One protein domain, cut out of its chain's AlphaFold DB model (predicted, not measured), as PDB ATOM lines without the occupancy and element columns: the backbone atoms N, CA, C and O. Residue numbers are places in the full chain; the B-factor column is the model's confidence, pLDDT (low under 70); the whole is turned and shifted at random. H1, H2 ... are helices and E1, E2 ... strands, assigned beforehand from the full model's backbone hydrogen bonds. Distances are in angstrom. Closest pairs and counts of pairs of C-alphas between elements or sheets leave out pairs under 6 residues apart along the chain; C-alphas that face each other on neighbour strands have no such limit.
ATOM      1  N   GLN A   2     -59.136 -21.272  -2.395       60.06
ATOM      2  CA  GLN A   2     -58.423 -21.809  -3.558       60.06
ATOM      3  C   GLN A   2     -59.480 -22.290  -4.556       60.06
ATOM      4  O   GLN A   2     -60.371 -23.041  -4.172       60.06
ATOM      5  N   ASN A   3     -59.430 -21.784  -5.787       76.81
ATOM      6  CA  ASN A   3     -60.393 -22.135  -6.830       76.81
ATOM      7  C   ASN A   3     -60.171 -23.574  -7.306       76.81
ATOM      8  O   ASN A   3     -59.034 -24.056  -7.303       76.81
ATOM      9  N   ASP A   4     -61.245 -24.226  -7.750       86.19
ATOM     10  CA  ASP A   4     -61.167 -25.553  -8.355       86.19
ATOM     11  C   ASP A   4     -60.315 -25.523  -9.630       86.19
ATOM     12  O   ASP A   4     -60.373 -24.572 -10.417       86.19
ATOM     13  N   ILE A   5     -59.533 -26.579  -9.849       88.88
ATOM     14  CA  ILE A   5     -58.611 -26.679 -10.987       88.88
ATOM     15  C   ILE A   5     -59.099 -27.785 -11.928       88.88
ATOM     16  O   ILE A   5     -59.028 -28.958 -11.561       88.88
ATOM     17  N   PRO A   6     -59.554 -27.474 -13.156       93.88
ATOM     18  CA  PRO A   6     -59.901 -28.501 -14.134       93.88
ATOM     19  C   PRO A   6     -58.660 -29.300 -14.543       93.88
ATOM     20  O   PRO A   6     -57.696 -28.723 -15.052       93.88
ATOM     21  N   ILE A   7     -58.676 -30.627 -14.404       90.19
ATOM     22  CA  ILE A   7     -57.526 -31.485 -14.754       90.19
ATOM     23  C   ILE A   7     -57.207 -31.399 -16.253       90.19
ATOM     24  O   ILE A   7     -56.051 -31.488 -16.666       90.19
ATOM     25  N   SER A   8     -58.224 -31.159 -17.086       91.94
ATOM     26  CA  SER A   8     -58.081 -30.938 -18.529       91.94
ATOM     27  C   SER A   8     -57.218 -29.722 -18.886       91.94
ATOM     28  O   SER A   8     -56.634 -29.706 -19.970       91.94
ATOM     29  N   SER A   9     -57.099 -28.739 -17.987       94.62
ATOM     30  CA  SER A   9     -56.266 -27.547 -18.180       94.62
ATOM     31  C   SER A   9     -54.773 -27.804 -17.940       94.62
ATOM     32  O   SER A   9     -53.929 -27.025 -18.385       94.62
ATOM     33  N   LEU A  10     -54.431 -28.912 -17.274       94.56
ATOM     34  CA  LEU A  10     -53.061 -29.280 -16.931       94.56
ATOM     35  C   LEU A  10     -52.425 -30.139 -18.029       94.56
ATOM     36  O   LEU A  10     -53.100 -30.804 -18.819       94.56
ATOM     37  N   LYS A  11     -51.089 -30.148 -18.078       93.50
ATOM     38  CA  LYS A  11     -50.307 -30.903 -19.068       93.50
ATOM     39  C   LYS A  11     -49.170 -31.672 -18.402       93.50
ATOM     40  O   LYS A  11     -48.718 -31.316 -17.318       93.50
ATOM     41  N   GLY A  12     -48.696 -32.718 -19.079       91.94
ATOM     42  CA  GLY A  12     -47.532 -33.495 -18.651       91.94
ATOM     43  C   GLY A  12     -47.679 -34.069 -17.240       91.94
ATOM     44  O   GLY A  12     -48.747 -34.554 -16.871       91.94
ATOM     45  N   ILE A  13     -46.601 -33.990 -16.459       92.50
ATOM     46  CA  ILE A  13     -46.526 -34.546 -15.102       92.50
ATOM     47  C   ILE A  13     -47.569 -33.944 -14.151       92.50
ATOM     48  O   ILE A  13     -48.124 -34.664 -13.329       92.50
ATOM     49  N   ASP A  14     -47.915 -32.664 -14.319       94.62
ATOM     50  CA  ASP A  14     -48.947 -32.008 -13.513       94.62
ATOM     51  C   ASP A  14     -50.322 -32.632 -13.768       94.62
ATOM     52  O   ASP A  14     -51.084 -32.854 -12.832       94.62
ATOM     53  N   LYS A  15     -50.633 -32.985 -15.022       94.81
ATOM     54  CA  LYS A  15     -51.880 -33.692 -15.341       94.81
ATOM     55  C   LYS A  15     -51.911 -35.075 -14.694       94.81
ATOM     56  O   LYS A  15     -52.922 -35.446 -14.112       94.81
ATOM     57  N   THR A  16     -50.801 -35.810 -14.754       91.00
ATOM     58  CA  THR A  16     -50.663 -37.124 -14.110       91.00
ATOM     59  C   THR A  16     -50.878 -37.033 -12.597       91.00
ATOM     60  O   THR A  16     -51.669 -37.793 -12.044       91.00
ATOM     61  N   ILE A  17     -50.214 -36.082 -11.930       92.69
ATOM     62  CA  ILE A  17     -50.346 -35.861 -10.486       92.69
ATOM     63  C   ILE A  17     -51.786 -35.476 -10.133       92.69
ATOM     64  O   ILE A  17     -52.342 -36.017  -9.181       92.69
ATOM     65  N   ALA A  18     -52.407 -34.584 -10.907       92.94
ATOM     66  CA  ALA A  18     -53.782 -34.156 -10.683       92.94
ATOM     67  C   ALA A  18     -54.775 -35.319 -10.794       92.94
ATOM     68  O   ALA A  18     -55.573 -35.508  -9.883       92.94
ATOM     69  N   THR A  19     -54.658 -36.170 -11.817       88.56
ATOM     70  CA  THR A  19     -55.485 -37.384 -11.945       88.56
ATOM     71  C   THR A  19     -55.339 -38.325 -10.745       88.56
ATOM     72  O   THR A  19     -56.292 -38.993 -10.367       88.56
ATOM     73  N   MET A  20     -54.157 -38.395 -10.125       85.69
ATOM     74  CA  MET A  20     -53.945 -39.207  -8.919       85.69
ATOM     75  C   MET A  20     -54.488 -38.556  -7.639       85.69
ATOM     76  O   MET A  20     -54.733 -39.258  -6.659       85.69
ATOM     77  N   CYS A  21     -54.639 -37.230  -7.628       86.62
ATOM     78  CA  CYS A  21     -55.170 -36.469  -6.497       86.62
ATOM     79  C   CYS A  21     -56.696 -36.304  -6.545       86.62
ATOM     80  O   CYS A  21     -57.272 -35.973  -5.513       86.62
ATOM     81  N   ASP A  22     -57.311 -36.525  -7.709       87.31
ATOM     82  CA  ASP A  22     -58.757 -36.525  -7.944       87.31
ATOM     83  C   ASP A  22     -59.402 -37.752  -7.290       87.31
ATOM     84  O   ASP A  22     -59.360 -38.873  -7.806       87.31
ATOM     85  N   LYS A  23     -59.933 -37.563  -6.083       77.94
ATOM     86  CA  LYS A  23     -60.482 -38.651  -5.271       77.94
ATOM     87  C   LYS A  23     -61.894 -39.009  -5.690       77.94
ATOM     88  O   LYS A  23     -62.293 -40.161  -5.512       77.94
ATOM     89  N   ASN A  24     -62.660 -38.022  -6.146       75.31
ATOM     90  CA  ASN A  24     -64.059 -38.198  -6.513       75.31
ATOM     91  C   ASN A  24     -64.232 -38.550  -8.008       75.31
ATOM     92  O   ASN A  24     -65.300 -39.025  -8.390       75.31
ATOM     93  N   GLY A  25     -63.177 -38.407  -8.815       83.00
ATOM     94  CA  GLY A  25     -63.135 -38.761 -10.229       83.00
ATOM     95  C   GLY A  25     -63.914 -37.800 -11.125       83.00
ATOM     96  O   GLY A  25     -64.316 -38.199 -12.220       83.00
ATOM     97  N   ASP A  26     -64.185 -36.575 -10.668       82.56
ATOM     98  CA  ASP A  26     -65.009 -35.604 -11.396       82.56
ATOM     99  C   ASP A  26     -64.217 -34.781 -12.430       82.56
ATOM    100  O   ASP A  26     -64.782 -33.952 -13.156       82.56
ATOM    101  N   GLY A  27     -62.909 -35.035 -12.541       87.38
ATOM    102  CA  GLY A  27     -62.029 -34.354 -13.478       87.38
ATOM    103  C   GLY A  27     -61.615 -32.952 -13.023       87.38
ATOM    104  O   GLY A  27     -61.086 -32.183 -13.841       87.38
ATOM    105  N   LYS A  28     -61.841 -32.593 -11.755       91.62
ATOM    106  CA  LYS A  28     -61.458 -31.316 -11.145       91.62
ATOM    107  C   LYS A  28     -60.763 -31.566  -9.809       91.62
ATOM    108  O   LYS A  28     -61.088 -32.481  -9.079       91.62
ATOM    109  N   LEU A  29     -59.803 -30.711  -9.473       88.31
ATOM    110  CA  LEU A  29     -59.240 -30.674  -8.128       88.31
ATOM    111  C   LEU A  29     -60.035 -29.685  -7.293       88.31
ATOM    112  O   LEU A  29     -60.010 -28.488  -7.587       88.31
ATOM    113  N   GLN A  30     -60.686 -30.176  -6.245       85.94
ATOM    114  CA  GLN A  30     -61.540 -29.378  -5.378       85.94
ATOM    115  C   GLN A  30     -60.831 -29.002  -4.080       85.94
ATOM    116  O   GLN A  30     -60.291 -29.843  -3.351       85.94
ATOM    117  N   SER A  31     -60.858 -27.711  -3.741       80.25
ATOM    118  CA  SER A  31     -60.252 -27.241  -2.487       80.25
ATOM    119  C   SER A  31     -60.996 -27.772  -1.258       80.25
ATOM    120  O   SER A  31     -60.360 -28.011  -0.233       80.25
ATOM    121  N   MET A  32     -62.315 -27.989  -1.354       78.19
ATOM    122  CA  MET A  32     -63.143 -28.497  -0.248       78.19
ATOM    123  C   MET A  32     -62.851 -29.966   0.098       78.19
ATOM    124  O   MET A  32     -62.961 -30.353   1.256       78.19
ATOM    125  N   LEU A  33     -62.412 -30.768  -0.878       73.56
ATOM    126  CA  LEU A  33     -62.003 -32.168  -0.678       73.56
ATOM    127  C   LEU A  33     -60.508 -32.314  -0.337       73.56
ATOM    128  O   LEU A  33     -59.973 -33.423  -0.201       73.56
ATOM    129  N   GLY A  34     -59.814 -31.181  -0.198       80.31
ATOM    130  CA  GLY A  34     -58.382 -31.103   0.064       80.31
ATOM    131  C   GLY A  34     -57.505 -31.477  -1.133       80.31
ATOM    132  O   GLY A  34     -56.285 -31.456  -0.998       80.31
ATOM    133  N   GLU A  35     -58.068 -31.785  -2.300       83.69
ATOM    134  CA  GLU A  35     -57.341 -32.298  -3.471       83.69
ATOM    135  C   GLU A  35     -56.324 -31.285  -3.996       83.69
ATOM    136  O   GLU A  35     -55.189 -31.654  -4.286       83.69
ATOM    137  N   VAL A  36     -56.676 -29.994  -3.996       86.88
ATOM    138  CA  VAL A  36     -55.753 -28.896  -4.337       86.88
ATOM    139  C   VAL A  36     -54.551 -28.857  -3.381       86.88
ATOM    140  O   VAL A  36     -53.415 -28.646  -3.807       86.88
ATOM    141  N   SER A  37     -54.768 -29.112  -2.085       83.81
ATOM    142  CA  SER A  37     -53.685 -29.161  -1.092       83.81
ATOM    143  C   SER A  37     -52.759 -30.356  -1.332       83.81
ATOM    144  O   SER A  37     -51.537 -30.219  -1.263       83.81
ATOM    145  N   ILE A  38     -53.328 -31.522  -1.651       84.25
ATOM    146  CA  ILE A  38     -52.569 -32.740  -1.960       84.25
ATOM    147  C   ILE A  38     -51.765 -32.546  -3.242       84.25
ATOM    148  O   ILE A  38     -50.559 -32.779  -3.243       84.25
ATOM    149  N   PHE A  39     -52.404 -32.046  -4.296       92.50
ATOM    150  CA  PHE A  39     -51.780 -31.749  -5.575       92.50
ATOM    151  C   PHE A  39     -50.555 -30.844  -5.413       92.50
ATOM    152  O   PHE A  39     -49.467 -31.196  -5.865       92.50
ATOM    153  N   ASN A  40     -50.689 -29.728  -4.690       91.06
ATOM    154  CA  ASN A  40     -49.579 -28.801  -4.456       91.06
ATOM    155  C   ASN A  40     -48.436 -29.438  -3.646       91.06
ATOM    156  O   ASN A  40     -47.266 -29.214  -3.955       91.06
ATOM    157  N   LYS A  41     -48.760 -30.267  -2.642       87.50
ATOM    158  CA  LYS A  41     -47.757 -31.013  -1.862       87.50
ATOM    159  C   LYS A  41     -47.015 -32.043  -2.705       87.50
ATOM    160  O   LYS A  41     -45.822 -32.224  -2.528       87.50
ATOM    161  N   VAL A  42     -47.699 -32.728  -3.610       87.56
ATOM    162  CA  VAL A  42     -47.082 -33.750  -4.466       87.56
ATOM    163  C   VAL A  42     -46.254 -33.084  -5.555       87.56
ATOM    164  O   VAL A  42     -45.135 -33.509  -5.830       87.56
ATOM    165  N   LYS A  43     -46.749 -31.983  -6.120       92.12
ATOM    166  CA  LYS A  43     -46.032 -31.186  -7.113       92.12
ATOM    167  C   LYS A  43     -44.688 -30.671  -6.588       92.12
ATOM    168  O   LYS A  43     -43.719 -30.662  -7.338       92.12
ATOM    169  N   SER A  44     -44.579 -30.327  -5.301       88.88
ATOM    170  CA  SER A  44     -43.292 -29.919  -4.708       88.88
ATOM    171  C   SER A  44     -42.267 -31.057  -4.582       88.88
ATOM    172  O   SER A  44     -41.086 -30.793  -4.367       88.88
ATOM    173  N   THR A  45     -42.681 -32.317  -4.753       86.94
ATOM    174  CA  THR A  45     -41.779 -33.482  -4.750       86.94
ATOM    175  C   THR A  45     -41.216 -33.824  -6.132       86.94
ATOM    176  O   THR A  45     -40.403 -34.745  -6.240       86.94
ATOM    177  N   VAL A  46     -41.649 -33.120  -7.185       88.94
ATOM    178  CA  VAL A  46     -41.204 -33.373  -8.558       88.94
ATOM    179  C   VAL A  46     -39.696 -33.137  -8.671       88.94
ATOM    180  O   VAL A  46     -39.190 -32.058  -8.366       88.94
ATOM    181  N   LYS A  47     -38.972 -34.157  -9.136       84.31
ATOM    182  CA  LYS A  47     -37.538 -34.119  -9.442       84.31
ATOM    183  C   LYS A  47     -37.318 -34.743 -10.820       84.31
ATOM    184  O   LYS A  47     -37.375 -35.966 -10.973       84.31
ATOM    185  N   GLY A  48     -37.086 -33.895 -11.823       88.00
ATOM    186  CA  GLY A  48     -36.988 -34.313 -13.225       88.00
ATOM    187  C   GLY A  48     -38.275 -34.993 -13.698       88.00
ATOM    188  O   GLY A  48     -39.363 -34.448 -13.538       88.00
ATOM    189  N   ASP A  49     -38.148 -36.212 -14.220       88.06
ATOM    190  CA  ASP A  49     -39.265 -37.029 -14.716       88.06
ATOM    191  C   ASP A  49     -39.921 -37.901 -13.625       88.06
ATOM    192  O   ASP A  49     -40.588 -38.890 -13.939       88.06
ATOM    193  N   THR A  50     -39.732 -37.574 -12.341       86.50
ATOM    194  CA  THR A  50     -40.288 -38.347 -11.217       86.50
ATOM    195  C   THR A  50     -40.946 -37.479 -10.151       86.50
ATOM    196  O   THR A  50     -40.603 -36.308 -10.006       86.50
ATOM    197  N   PHE A  51     -41.874 -38.053  -9.383       88.12
ATOM    198  CA  PHE A  51     -42.524 -37.414  -8.232       88.12
ATOM    199  C   PHE A  51     -42.838 -38.431  -7.131       88.12
ATOM    200  O   PHE A  51     -42.849 -39.635  -7.381       88.12
ATOM    201  N   GLN A  52     -43.088 -37.967  -5.906       83.62
ATOM    202  CA  GLN A  52     -43.442 -38.816  -4.770       83.62
ATOM    203  C   GLN A  52     -44.910 -38.654  -4.377       83.62
ATOM    204  O   GLN A  52     -45.371 -37.557  -4.078       83.62
ATOM    205  N   PHE A  53     -45.637 -39.766  -4.321       83.44
ATOM    206  CA  PHE A  53     -47.042 -39.804  -3.919       83.44
ATOM    207  C   PHE A  53     -47.263 -40.979  -2.965       83.44
ATOM    208  O   PHE A  53     -46.806 -42.090  -3.232       83.44
ATOM    209  N   GLU A  54     -47.909 -40.736  -1.821       77.94
ATOM    210  CA  GLU A  54     -48.217 -41.773  -0.817       77.94
ATOM    211  C   GLU A  54     -47.019 -42.683  -0.455       77.94
ATOM    212  O   GLU A  54     -47.140 -43.903  -0.324       77.94
ATOM    213  N   GLY A  55     -45.827 -42.089  -0.315       64.38
ATOM    214  CA  GLY A  55     -44.605 -42.807   0.067       64.38
ATOM    215  C   GLY A  55     -43.967 -43.655  -1.042       64.38
ATOM    216  O   GLY A  55     -43.115 -44.493  -0.750       64.38
ATOM    217  N   LYS A  56     -44.358 -43.459  -2.307       70.00
ATOM    218  CA  LYS A  56     -43.763 -44.120  -3.479       70.00
ATOM    219  C   LYS A  56     -43.253 -43.096  -4.477       70.00
ATOM    220  O   LYS A  56     -43.808 -42.007  -4.577       70.00
ATOM    221  N   VAL A  57     -42.236 -43.477  -5.246       78.25
ATOM    222  CA  VAL A  57     -41.751 -42.695  -6.385       78.25
ATOM    223  C   VAL A  57     -42.485 -43.148  -7.646       78.25
ATOM    224  O   VAL A  57     -42.629 -44.347  -7.890       78.25
ATOM    225  N   TYR A  58     -42.935 -42.194  -8.447       81.75
ATOM    226  CA  TYR A  58     -43.627 -42.388  -9.713       81.75
ATOM    227  C   TYR A  58     -42.841 -41.724 -10.839       81.75
ATOM    228  O   TYR A  58     -42.201 -40.698 -10.625       81.75
ATOM    229  N   ASN A  59     -42.890 -42.310 -12.030       83.31
ATOM    230  CA  ASN A  59     -42.460 -41.679 -13.273       83.31
ATOM    231  C   ASN A  59     -43.504 -40.646 -13.728       83.31
ATOM    232  O   ASN A  59     -44.658 -40.691 -13.301       83.31
ATOM    233  N   LYS A  60     -43.135 -39.759 -14.658       86.81
ATOM    234  CA  LYS A  60     -44.021 -38.714 -15.205       86.81
ATOM    235  C   LYS A  60     -45.337 -39.218 -15.812       86.81
ATOM    236  O   LYS A  60     -46.292 -38.451 -15.921       86.81
ATOM    237  N   ASP A  61     -45.382 -40.486 -16.211       82.00
ATOM    238  CA  ASP A  61     -46.558 -41.162 -16.772       82.00
ATOM    239  C   ASP A  61     -47.477 -41.791 -15.706       82.00
ATOM    240  O   ASP A  61     -48.522 -42.340 -16.044       82.00
ATOM    241  N   GLY A  62     -47.107 -41.720 -14.424       76.94
ATOM    242  CA  GLY A  62     -47.890 -42.260 -13.311       76.94
ATOM    243  C   GLY A  62     -47.598 -43.730 -13.009       76.94
ATOM    244  O   GLY A  62     -48.242 -44.324 -12.143       76.94
ATOM    245  N   THR A  63     -46.611 -44.337 -13.674       69.56
ATOM    246  CA  THR A  63     -46.116 -45.670 -13.316       69.56
ATOM    247  C   THR A  63     -45.180 -45.597 -12.112       69.56
ATOM    248  O   THR A  63     -44.450 -44.626 -11.929       69.56
ATOM    249  N   ILE A  64     -45.186 -46.623 -11.257       64.06
ATOM    250  CA  ILE A  64     -44.284 -46.673 -10.097       64.06
ATOM    251  C   ILE A  64     -42.836 -46.812 -10.589       64.06
ATOM    252  O   ILE A  64     -42.511 -47.733 -11.340       64.06
ATOM    253  N   ASN A  65     -41.956 -45.928 -10.120       66.94
ATOM    254  CA  ASN A  65     -40.524 -46.004 -10.362       66.94
ATOM    255  C   ASN A  65     -39.864 -46.875  -9.283       66.94
ATOM    256  O   ASN A  65     -39.636 -46.442  -8.155       66.94
ATOM    257  N   TYR A  66     -39.540 -48.116  -9.646       54.72
ATOM    258  CA  TYR A  66     -38.906 -49.094  -8.753       54.72
ATOM    259  C   TYR A  66     -37.376 -48.931  -8.627       54.72
ATOM    260  O   TYR A  66     -36.736 -49.724  -7.938       54.72
ATOM    261  N   ILE A  67     -36.773 -47.947  -9.307       43.81
ATOM    262  CA  ILE A  67     -35.316 -47.722  -9.346       43.81
ATOM    263  C   ILE A  67     -34.897 -46.666  -8.309       43.81
ATOM    264  O   ILE A  67     -33.802 -46.751  -7.749       43.81
ATOM    265  N   MET A  68     -35.766 -45.699  -8.001       36.50
ATOM    266  CA  MET A  68     -35.490 -44.647  -7.021       36.50
ATOM    267  C   MET A  68     -36.014 -45.005  -5.625       36.50
ATOM    268  O   MET A  68     -37.188 -45.318  -5.435       36.50
ATOM    269  N   LYS A  69     -35.130 -44.936  -4.621       44.12
ATOM    270  CA  LYS A  69     -35.498 -45.084  -3.205       44.12
ATOM    271  C   LYS A  69     -36.406 -43.910  -2.789       44.12
ATOM    272  O   LYS A  69     -36.077 -42.779  -3.145       44.12
ATOM    273  N   PRO A  70     -37.466 -44.122  -1.986       46.38
ATOM    274  CA  PRO A  70     -38.057 -43.022  -1.233       46.38
ATOM    275  C   PRO A  70     -36.967 -42.463  -0.310       46.38
ATOM    276  O   PRO A  70     -36.366 -43.194   0.480       46.38
ATOM    277  N   THR A  71     -36.620 -41.191  -0.480       40.81
ATOM    278  CA  THR A  71     -35.677 -40.508   0.408       40.81
ATOM    279  C   THR A  71     -36.342 -40.355   1.771       40.81
ATOM    280  O   THR A  71     -37.451 -39.840   1.843       40.81
ATOM    281  N   ASN A  72     -35.683 -40.817   2.838       44.84
ATOM    282  CA  ASN A  72     -36.175 -40.796   4.223       44.84
ATOM    283  C   ASN A  72     -36.233 -39.379   4.836       44.84
ATOM    284  O   ASN A  72     -35.909 -39.202   6.007       44.84
ATOM    285  N   GLU A  73     -36.633 -38.369   4.072       36.75
ATOM    286  CA  GLU A  73     -36.898 -37.034   4.593       36.75
ATOM    287  C   GLU A  73     -38.409 -36.817   4.600       36.75
ATOM    288  O   GLU A  73     -39.056 -36.817   3.556       36.75
ATOM    289  N   SER A  74     -38.948 -36.738   5.822       38.25
ATOM    290  CA  SER A  74     -40.322 -36.342   6.158       38.25
ATOM    291  C   SER A  74     -41.432 -37.037   5.357       38.25
ATOM    292  O   SER A  74     -42.052 -36.483   4.451       38.25
ATOM    293  N   PHE A  75     -41.781 -38.246   5.808       36.38
ATOM    294  CA  PHE A  75     -43.074 -38.865   5.525       36.38
ATOM    295  C   PHE A  75     -44.207 -37.966   6.045       36.38
ATOM    296  O   PHE A  75     -44.611 -38.063   7.202       36.38
ATOM    297  N   PHE A  76     -44.740 -37.085   5.201       33.94
ATOM    298  CA  PHE A  76     -46.026 -36.455   5.469       33.94
ATOM    299  C   PHE A  76     -47.119 -37.477   5.169       33.94
ATOM    300  O   PHE A  76     -47.408 -37.784   4.013       33.94
ATOM    301  N   THR A  77     -47.742 -38.009   6.217       36.38
ATOM    302  CA  THR A  77     -49.023 -38.700   6.095       36.38
ATOM    303  C   THR A  77     -50.026 -37.684   5.553       36.38
ATOM    304  O   THR A  77     -50.495 -36.814   6.283       36.38
ATOM    305  N   ILE A  78     -50.346 -37.744   4.260       40.12
ATOM    306  CA  ILE A  78     -51.449 -36.961   3.700       40.12
ATOM    307  C   ILE A  78     -52.744 -37.697   4.058       40.12
ATOM    308  O   ILE A  78     -53.364 -38.365   3.237       40.12
ATOM    309  N   GLN A  79     -53.130 -37.621   5.330       38.16
ATOM    310  CA  GLN A  79     -54.513 -37.847   5.716       38.16
ATOM    311  C   GLN A  79     -55.267 -36.552   5.421       38.16
ATOM    312  O   GLN A  79     -54.948 -35.499   5.968       38.16
ATOM    313  N   ALA A  80     -56.261 -36.623   4.538       33.66
ATOM    314  CA  ALA A  80     -57.345 -35.659   4.595       33.66
ATOM    315  C   ALA A  80     -58.155 -36.009   5.843       33.66
ATOM    316  O   ALA A  80     -58.916 -36.967   5.810       33.66
TER     317      ALA A  80
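AT A GLANCE: This is residues 2 to 80 of the 276 residues of a protein of Cyanobacteria bacterium UBA11991 (UniProt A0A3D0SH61). With little regular structure, this domain pairs two short helices, H1 and H2, with a small two-strand hairpin, E1 and E2, at one end; residues 60 to 80 loop round beyond the strands and fold back towards the helices. The 79 printed residues run H1, H2, E1, E2, a mixed class with 27 residues in named elements. The whole is compact, radius of gyration of the C-alphas 12.2 A, spanning 34 by 25 by 17 A.

IN THESE COORDINATES: H1, residues 12 to 21, begins at C-alpha 12 (-47.532, -33.495, -18.651) and is 14.7 A long. H2 is residues 35 to 43, 11.9 A. E1 is residues 50 to 53; E2, residues 56 to 59, ends at C-alpha 59 (-42.460, -41.679, -13.273).

HOW THE PARTS SIT: H1 and H2, a helical hairpin, touch at a steep tilt of 45 degrees, opposite ways; their closest C-alphas, Cys 21 and Glu 35, are 5.6 A apart. In both, every O i to N i+4 pair is within hydrogen-bond range. The closest C-alphas of H2 and E1, Val 42 and Phe 53, are 6.1 A apart. E1 and E2 form an antiparallel hairpin; N 51 and O 58 are 2.9 A apart, within hydrogen-bond range. H1 is near both strands; H2 and E2 are apart.

THE WHOLE: The printed part has no cut. The link H1 to H2 is long. Residues 2, 55 and 63 to 80 are under pLDDT 70.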